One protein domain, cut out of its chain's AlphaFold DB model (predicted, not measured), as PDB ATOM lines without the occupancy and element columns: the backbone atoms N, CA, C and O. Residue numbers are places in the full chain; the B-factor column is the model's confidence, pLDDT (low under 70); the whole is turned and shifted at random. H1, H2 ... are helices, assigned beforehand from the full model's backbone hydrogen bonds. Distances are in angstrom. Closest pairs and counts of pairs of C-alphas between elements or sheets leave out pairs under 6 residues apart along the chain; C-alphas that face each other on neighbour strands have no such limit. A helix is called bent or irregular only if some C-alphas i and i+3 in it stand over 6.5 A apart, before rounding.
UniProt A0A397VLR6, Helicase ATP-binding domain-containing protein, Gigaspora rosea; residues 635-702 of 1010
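Overview. This is residues 635 to 702 of the 1010 residues of the protein "Helicase ATP-binding domain-containing protein" of Gigaspora rosea (UniProt A0A397VLR6). The domain has little regular structure: a winding stretch with no named element, residues 635 to 665, runs from one end of the long axis into the middle, and three short helices, H1, H2 and H3, follow with no two touching. The printed part has 68 residues, 21 of them in these helices, and no named strand; the class is all helix. It is only just compact, close to loose, with a radius of gyration of the C-alphas of 12.8 A and spans of 37 by 25 by 19 A.

Along the chain. H1, residues 666 to 673, begins at C-alpha (195.684, 172.842, 165.249) and is 10.5 A long. H2 is residues 683 to 687. H3, residues 691 to 698, is 12.4 A long and ends at C-alpha (191.231, 186.696, 153.350); it is neither bent nor irregular, but only just: C-alphas 695 and 698 are 6.1 A apart.

Arrangement. H1 and H3 are close but not clearly touching, the closest C-alphas, of Lys 673 and Ser 697, being 5.5 A apart. Their lines are about perpendicular, at 90 degrees. H2 is apart from H1 and from H3. Every O i to N i+4 pair is within hydrogen-bond range in H1, against 0 of 1 in H2 and 1 of 4 in H3; for O i to N i+3 it is 1 of 2 in H2 and 2 of 5 in H3.

Size, cuts and confidence. The two farthest C-alphas, of Tyr 639 and Ile 700, are 37.7 A apart. The printed part has no cut; the link H1 to H2 is short, H2 to H3 tight. The pLDDT is under 70 at residues 642 to 647 and 686 to 702.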
ATOM      1  N   LEU A 635     209.203 171.559 177.305       81.94
ATOM      2  CA  LEU A 635     208.099 172.160 178.060       81.94
ATOM      3  C   LEU A 635     207.786 171.372 179.334       81.94
ATOM      4  O   LEU A 635     207.980 170.152 179.389       81.94
ATOM      5  N   SER A 636     207.244 172.061 180.332       83.50
ATOM      6  CA  SER A 636     206.855 171.520 181.632       83.50
ATOM      7  C   SER A 636     205.836 170.394 181.475       83.50
ATOM      8  O   SER A 636     205.945 169.376 182.150       83.50
ATOM      9  N   PHE A 637     204.929 170.507 180.500       83.50
ATOM     10  CA  PHE A 637     203.921 169.499 180.158       83.50
ATOM     11  C   PHE A 637     204.328 168.527 179.035       83.50
ATOM     12  O   PHE A 637     203.534 167.675 178.641       83.50
ATOM     13  N   ALA A 638     205.558 168.591 178.513       80.50
ATOM     14  CA  ALA A 638     205.977 167.768 177.369       80.50
ATOM     15  C   ALA A 638     205.867 166.251 177.618       80.50
ATOM     16  O   ALA A 638     205.747 165.478 176.673       80.50
ATOM     17  N   TYR A 639     205.916 165.811 178.881       78.94
ATOM     18  CA  TYR A 639     205.765 164.400 179.257       78.94
ATOM     19  C   TYR A 639     204.341 163.856 179.046       78.94
ATOM     20  O   TYR A 639     204.177 162.645 178.947       78.94
ATOM     21  N   LEU A 640     203.337 164.735 178.950       77.44
ATOM     22  CA  LEU A 640     201.937 164.380 178.690       77.44
ATOM     23  C   LEU A 640     201.637 164.246 177.193       77.44
ATOM     24  O   LEU A 640     200.563 163.788 176.818       77.44
ATOM     25  N   ILE A 641     202.576 164.631 176.325       73.25
ATOM     26  CA  ILE A 641     202.428 164.515 174.875       73.25
ATOM     27  C   ILE A 641     203.065 163.190 174.427       73.25
ATOM     28  O   ILE A 641     204.286 163.027 174.543       73.25
ATOM     29  N   PRO A 642     202.285 162.239 173.877       66.75
ATOM     30  CA  PRO A 642     202.827 160.975 173.390       66.75
ATOM     31  C   PRO A 642     203.906 161.209 172.331       66.75
ATOM     32  O   PRO A 642     203.722 162.024 171.430       66.75
ATOM     33  N   ASN A 643     205.024 160.482 172.416       62.91
ATOM     34  CA  ASN A 643     206.117 160.541 171.434       62.91
ATOM     35  C   ASN A 643     206.734 161.943 171.225       62.91
ATOM     36  O   ASN A 643     207.338 162.207 170.189       62.91
ATOM     37  N   TRP A 644     206.636 162.849 172.206       69.75
ATOM     38  CA  TRP A 644     207.115 164.236 172.088       69.75
ATOM     39  C   TRP A 644     208.562 164.372 171.573       69.75
ATOM     40  O   TRP A 644     208.885 165.289 170.817       69.75
ATOM     41  N   THR A 645     209.451 163.445 171.939       63.84
ATOM     42  CA  THR A 645     210.855 163.458 171.503       63.84
ATOM     43  C   THR A 645     211.028 163.204 170.006       63.84
ATOM     44  O   THR A 645     211.957 163.756 169.422       63.84
ATOM     45  N   THR A 646     210.151 162.414 169.385       59.41
ATOM     46  CA  THR A 646     210.252 162.003 167.974       59.41
ATOM     47  C   THR A 646     209.327 162.784 167.042       59.41
ATOM     48  O   THR A 646     209.523 162.744 165.832       59.41
ATOM     49  N   LEU A 647     208.347 163.513 167.581       69.50
ATOM     50  CA  LEU A 647     207.447 164.357 166.793       69.50
ATOM     51  C   LEU A 647     208.149 165.609 166.256       69.50
ATOM     52  O   LEU A 647     208.957 166.225 166.960       69.50
ATOM     53  N   ILE A 648     207.774 166.027 165.047       74.56
ATOM     54  CA  ILE A 648     208.105 167.350 164.510       74.56
ATOM     55  C   ILE A 648     207.101 168.354 165.089       74.56
ATOM     56  O   ILE A 648     205.881 168.154 165.048       74.56
ATOM     57  N   LYS A 649     207.624 169.405 165.725       85.25
ATOM     58  CA  LYS A 649     206.832 170.366 166.498       85.25
ATOM     59  C   LYS A 649     206.366 171.514 165.606       85.25
ATOM     60  O   LYS A 649     206.980 171.814 164.591       85.25
ATOM     61  N   CYS A 650     205.285 172.160 166.023       87.62
ATOM     62  CA  CYS A 650     204.783 173.395 165.438       87.62
ATOM     63  C   CYS A 650     205.870 174.480 165.416       87.62
ATOM     64  O   CYS A 650     206.453 174.772 166.458       87.62
ATOM     65  N   GLU A 651     206.073 175.125 164.270       86.12
ATOM     66  CA  GLU A 651     207.012 176.247 164.111       86.12
ATOM     67  C   GLU A 651     206.557 177.502 164.879       86.12
ATOM     68  O   GLU A 651     207.377 178.334 165.257       86.12
ATOM     69  N   GLY A 652     205.250 177.629 165.143       86.25
ATOM     70  CA  GLY A 652     204.666 178.770 165.850       86.25
ATOM     71  C   GLY A 652     204.731 178.677 167.379       86.25
ATOM     72  O   GLY A 652     204.988 179.674 168.044       86.25
ATOM     73  N   CYS A 653     204.492 177.499 167.966       86.56
ATOM     74  CA  CYS A 653     204.434 177.344 169.429       86.56
ATOM     75  C   CYS A 653     205.422 176.335 170.010       86.56
ATOM     76  O   CYS A 653     205.453 176.180 171.228       86.56
ATOM     77  N   TYR A 654     206.143 175.571 169.185       84.88
ATOM     78  CA  TYR A 654     207.081 174.510 169.589       84.88
ATOM     79  C   TYR A 654     206.527 173.453 170.571       84.88
ATOM     80  O   TYR A 654     207.269 172.612 171.076       84.88
ATOM     81  N   SER A 655     205.216 173.471 170.830       83.75
ATOM     82  CA  SER A 655     204.585 172.723 171.919       83.75
ATOM     83  C   SER A 655     203.882 171.473 171.424       83.75
ATOM     84  O   SER A 655     204.031 170.396 171.998       83.75
ATOM     85  N   PHE A 656     203.136 171.615 170.333       87.38
ATOM     86  CA  PHE A 656     202.277 170.572 169.786       87.38
ATOM     87  C   PHE A 656     202.780 170.099 168.424       87.38
ATOM     88  O   PHE A 656     203.496 170.844 167.752       87.38
ATOM     89  N   PRO A 657     202.408 168.881 167.996       81.94
ATOM     90  CA  PRO A 657     202.755 168.396 166.670       81.94
ATOM     91  C   PRO A 657     202.171 169.297 165.581       81.94
ATOM     92  O   PRO A 657     201.047 169.803 165.703       81.94
ATOM     93  N   LYS A 658     202.942 169.468 164.508       86.00
ATOM     94  CA  LYS A 658     202.498 170.150 163.293       86.00
ATOM     95  C   LYS A 658     201.309 169.406 162.669       86.00
ATOM     96  O   LYS A 658     201.252 168.182 162.701       86.00
ATOM     97  N   ARG A 659     200.333 170.144 162.141       83.19
ATOM     98  CA  ARG A 659     199.121 169.601 161.497       83.19
ATOM     99  C   ARG A 659     198.820 170.212 160.138       83.19
ATOM    100  O   ARG A 659     198.136 169.576 159.348       83.19
ATOM    101  N   PHE A 660     199.370 171.385 159.852       81.06
ATOM    102  CA  PHE A 660     199.191 172.076 158.584       81.06
ATOM    103  C   PHE A 660     200.540 172.272 157.884       81.06
ATOM    104  O   PHE A 660     201.545 172.467 158.574       81.06
ATOM    105  N   PRO A 661     200.598 172.267 156.538       74.56
ATOM    106  CA  PRO A 661     201.854 172.425 155.790       74.56
ATOM    107  C   PRO A 661     202.642 173.688 156.128       74.56
ATOM    108  O   PRO A 661     203.869 173.652 156.193       74.56
ATOM    109  N   ASN A 662     201.939 174.771 156.460       77.44
ATOM    110  CA  ASN A 662     202.526 176.071 156.777       77.44
ATOM    111  C   ASN A 662     203.414 176.104 158.035       77.44
ATOM    112  O   ASN A 662     204.060 177.114 158.276       77.44
ATOM    113  N   GLY A 663     203.442 175.064 158.867       81.62
ATOM    114  CA  GLY A 663     204.209 175.098 160.128       81.62
ATOM    115  C   GLY A 663     203.422 174.724 161.353       81.62
ATOM    116  O   GLY A 663     204.012 174.395 162.379       81.62
ATOM    117  N   LEU A 664     202.100 174.806 161.271       87.94
ATOM    118  CA  LEU A 664     201.311 175.075 162.458       87.94
ATOM    119  C   LEU A 664     200.617 173.828 163.001       87.94
ATOM    120  O   LEU A 664     200.226 172.929 162.256       87.94
ATOM    121  N   CYS A 665     200.465 173.765 164.324       90.12
ATOM    122  CA  CYS A 665     199.540 172.838 164.975       90.12
ATOM    123  C   CYS A 665     198.087 173.305 164.793       90.12
ATOM    124  O   CYS A 665     197.848 174.392 164.278       90.12
ATOM    125  N   VAL A 666     197.124 172.511 165.279       89.38
ATOM    126  CA  VAL A 666     195.684 172.842 165.249       89.38
ATOM    127  C   VAL A 666     195.417 174.259 165.766       89.38
ATOM    128  O   VAL A 666     194.828 175.070 165.063       89.38
ATOM    129  N   LEU A 667     195.929 174.580 166.957       91.56
ATOM    130  CA  LEU A 667     195.683 175.863 167.609       91.56
ATOM    131  C   LEU A 667     196.342 177.042 166.879       91.56
ATOM    132  O   LEU A 667     195.695 178.052 166.626       91.56
ATOM    133  N   CYS A 668     197.617 176.924 166.496       90.94
ATOM    134  CA  CYS A 668     198.280 177.997 165.753       90.94
ATOM    135  C   CYS A 668     197.686 178.171 164.348       90.94
ATOM    136  O   CYS A 668     197.618 179.292 163.860       90.94
ATOM    137  N   GLY A 669     197.232 177.090 163.708       88.94
ATOM    138  CA  GLY A 669     196.534 177.156 162.425       88.94
ATOM    139  C   GLY A 669     195.173 177.837 162.543       88.94
ATOM    140  O   GLY A 669     194.842 178.654 161.691       88.94
ATOM    141  N   PHE A 670     194.436 177.579 163.629       90.88
ATOM    142  CA  PHE A 670     193.217 178.317 163.965       90.88
ATOM    143  C   PHE A 670     193.497 179.820 164.109       90.88
ATOM    144  O   PHE A 670     192.798 180.629 163.501       90.88
ATOM    145  N   TYR A 671     194.557 180.202 164.835       90.38
ATOM    146  CA  TYR A 671     194.947 181.610 164.955       90.38
ATOM    147  C   TYR A 671     195.318 182.237 163.613       90.38
ATOM    148  O   TYR A 671     194.870 183.337 163.312       90.38
ATOM    149  N   PHE A 672     196.093 181.526 162.795       86.81
ATOM    150  CA  PHE A 672     196.486 181.980 161.464       86.81
ATOM    151  C   PHE A 672     195.277 182.203 160.546       86.81
ATOM    152  O   PHE A 672     195.208 183.213 159.860       86.81
ATOM    153  N   LYS A 673     194.305 181.284 160.554       84.88
ATOM    154  CA  LYS A 673     193.107 181.358 159.705       84.88
ATOM    155  C   LYS A 673     192.145 182.484 160.112       84.88
ATOM    156  O   LYS A 673     191.439 183.001 159.259       84.88
ATOM    157  N   ASN A 674     192.097 182.831 161.398       85.31
ATOM    158  CA  ASN A 674     191.165 183.821 161.950       85.31
ATOM    159  C   ASN A 674     191.826 185.192 162.215       85.31
ATOM    160  O   ASN A 674     191.311 185.961 163.021       85.31
ATOM    161  N   ASP A 675     192.974 185.485 161.591       84.56
ATOM    162  CA  ASP A 675     193.741 186.732 161.763       84.56
ATOM    163  C   ASP A 675     194.147 187.047 163.226       84.56
ATOM    164  O   ASP A 675     194.378 188.194 163.604       84.56
ATOM    165  N   LEU A 676     194.301 186.021 164.072       86.56
ATOM    166  CA  LEU A 676     194.721 186.129 165.481       86.56
ATOM    167  C   LEU A 676     196.231 185.890 165.647       86.56
ATOM    168  O   LEU A 676     196.679 185.219 166.579       86.56
ATOM    169  N   LEU A 677     197.031 186.416 164.720       83.62
ATOM    170  CA  LEU A 677     198.465 186.140 164.615       83.62
ATOM    171  C   LEU A 677     199.258 186.503 165.881       83.62
ATOM    172  O   LEU A 677     200.145 185.741 166.258       83.62
ATOM    173  N   SER A 678     198.891 187.575 166.591       84.38
ATOM    174  CA  SER A 678     199.542 187.992 167.849       84.38
ATOM    175  C   SER A 678     199.499 186.935 168.962       84.38
ATOM    176  O   SER A 678     200.235 187.031 169.943       84.38
ATOM    177  N   GLN A 679     198.655 185.909 168.818       87.44
ATOM    178  CA  GLN A 679     198.542 184.799 169.762       87.44
ATOM    179  C   GLN A 679     199.522 183.647 169.488       87.44
ATOM    180  O   GLN A 679     199.572 182.691 170.267       87.44
ATOM    181  N   ILE A 680     200.290 183.699 168.392       88.75
ATOM    182  CA  ILE A 680     201.349 182.728 168.095       88.75
ATOM    183  C   ILE A 680     202.618 183.139 168.867       88.75
ATOM    184  O   ILE A 680     203.137 184.225 168.630       88.75
ATOM    185  N   PRO A 681     203.160 182.295 169.773       85.06
ATOM    186  CA  PRO A 681     204.280 182.694 170.636       85.06
ATOM    187  C   PRO A 681     205.576 183.055 169.893       85.06
ATOM    188  O   PRO A 681     206.350 183.891 170.355       85.06
ATOM    189  N   ASN A 682     205.852 182.396 168.765       83.88
ATOM    190  CA  ASN A 682     207.051 182.653 167.979       83.88
ATOM    191  C   ASN A 682     206.884 183.881 167.076       83.88
ATOM    192  O   ASN A 682     206.414 183.769 165.944       83.88
ATOM    193  N   GLU A 683     207.369 185.029 167.545       73.38
ATOM    194  CA  GLU A 683     207.350 186.302 166.811       73.38
ATOM    195  C   GLU A 683     208.043 186.219 165.432       73.38
ATOM    196  O   GLU A 683     207.617 186.877 164.486       73.38
ATOM    197  N   LEU A 684     209.062 185.359 165.276       73.00
ATOM    198  CA  LEU A 684     209.787 185.166 164.008       73.00
ATOM    199  C   LEU A 684     209.000 184.350 162.974       73.00
ATOM    200  O   LEU A 684     209.366 184.319 161.800       73.00
ATOM    201  N   TYR A 685     207.927 183.666 163.381       76.56
ATOM    202  CA  TYR A 685     207.065 182.975 162.425       76.56
ATOM    203  C   TYR A 685     206.397 183.981 161.475       76.56
ATOM    204  O   TYR A 685     206.279 183.709 160.282       76.56
ATOM    205  N   HIS A 686     206.045 185.171 161.977       67.62
ATOM    206  CA  HIS A 686     205.397 186.227 161.196       67.62
ATOM    207  C   HIS A 686     206.285 186.780 160.081       67.62
ATOM    208  O   HIS A 686     205.804 186.986 158.972       67.62
ATOM    209  N   SER A 687     207.580 186.972 160.347       62.31
ATOM    210  CA  SER A 687     208.528 187.523 159.369       62.31
ATOM    211  C   SER A 687     208.912 186.540 158.259       62.31
ATOM    212  O   SER A 687     209.440 186.957 157.236       62.31
ATOM    213  N   ASN A 688     208.661 185.239 158.452       62.16
ATOM    214  CA  ASN A 688     209.108 184.158 157.561       62.16
ATOM    215  C   ASN A 688     207.978 183.573 156.686       62.16
ATOM    216  O   ASN A 688     208.132 182.487 156.107       62.16
ATOM    217  N   LEU A 689     206.823 184.241 156.633       63.91
ATOM    218  CA  LEU A 689     205.695 183.885 155.772       63.91
ATOM    219  C   LEU A 689     205.861 184.562 154.405       63.91
ATOM    220  O   LEU A 689     206.061 185.768 154.327       63.91
ATOM    221  N   SER A 690     205.766 183.791 153.320       59.06
ATOM    222  CA  SER A 690     205.733 184.340 151.959       59.06
ATOM    223  C   SER A 690     204.425 185.105 151.711       59.06
ATOM    224  O   SER A 690     203.372 184.624 152.137       59.06
ATOM    225  N   GLU A 691     204.455 186.198 150.941       54.78
ATOM    226  CA  GLU A 691     203.270 187.012 150.588       54.78
ATOM    227  C   GLU A 691     202.083 186.172 150.067       54.78
ATOM    228  O   GLU A 691     200.952 186.353 150.508       54.78
ATOM    229  N   ALA A 692     202.338 185.134 149.262       48.31
ATOM    230  CA  ALA A 692     201.306 184.234 148.724       48.31
ATOM    231  C   ALA A 692     200.533 183.391 149.772       48.31
ATOM    232  O   ALA A 692     199.468 182.844 149.468       48.31
ATOM    233  N   LEU A 693     201.067 183.230 150.992       56.31
ATOM    234  CA  LEU A 693     200.389 182.545 152.105       56.31
ATOM    235  C   LEU A 693     199.536 183.513 152.936       56.31
ATOM    236  O   LEU A 693     198.548 183.072 153.522       56.31
ATOM    237  N   LEU A 694     199.899 184.800 152.966       58.22
ATOM    238  CA  LEU A 694     199.161 185.858 153.659       58.22
ATOM    239  C   LEU A 694     197.868 186.212 152.908       58.22
ATOM    240  O   LEU A 694     196.825 186.357 153.535       58.22
ATOM    241  N   ASP A 695     197.886 186.209 151.572       50.69
ATOM    242  CA  ASP A 695     196.695 186.508 150.759       50.69
ATOM    243  C   ASP A 695     195.553 185.483 150.908       50.69
ATOM    244  O   ASP A 695     194.384 185.806 150.691       50.69
ATOM    245  N   LYS A 696     195.850 184.240 151.318       51.25
ATOM    246  CA  LYS A 696     194.848 183.163 151.453       51.25
ATOM    247  C   LYS A 696     194.031 183.202 152.752       51.25
ATOM    248  O   LYS A 696     193.015 182.508 152.810       51.25
ATOM    249  N   SER A 697     194.417 183.983 153.771       50.50
ATOM    250  CA  SER A 697     193.608 184.138 155.000       50.50
ATOM    251  C   SER A 697     192.361 185.008 154.787       50.50
ATOM    252  O   SER A 697     191.442 184.989 155.597       50.50
ATOM    253  N   SER A 698     192.273 185.707 153.651       47.31
ATOM    254  CA  SER A 698     191.231 186.696 153.350       47.31
ATOM    255  C   SER A 698     189.845 186.131 152.977       47.31
ATOM    256  O   SER A 698     188.915 186.905 152.738       47.31
ATOM    257  N   SER A 699     189.653 184.805 152.940       47.16
ATOM    258  CA  SER A 699     188.397 184.196 152.466       47.16
ATOM    259  C   SER A 699     187.488 183.689 153.602       47.16
ATOM    260  O   SER A 699     187.752 182.682 154.250       47.16
ATOM    261  N   ILE A 700     186.363 184.406 153.760       47.41
ATOM    262  CA  ILE A 700     185.216 184.210 154.673       47.41
ATOM    263  C   ILE A 700     185.518 184.492 156.161       47.41
ATOM    264  O   ILE A 700     185.900 183.612 156.927       47.41
ATOM    265  N   LYS A 701     185.225 185.729 156.597       53.94
ATOM    266  CA  LYS A 701     185.233 186.161 158.008       53.94
ATOM    267  C   LYS A 701     184.048 185.569 158.783       53.94
ATOM    268  O   LYS A 701     183.083 186.261 159.101       53.94
ATOM    269  N   THR A 702     184.093 184.277 159.074       63.62
ATOM    270  CA  THR A 702     183.228 183.672 160.095       63.62
ATOM    271  C   THR A 702     183.702 184.088 161.486       63.62
ATOM    272  O   THR A 702     184.904 184.188 161.719       63.62
TER     273      THR A 702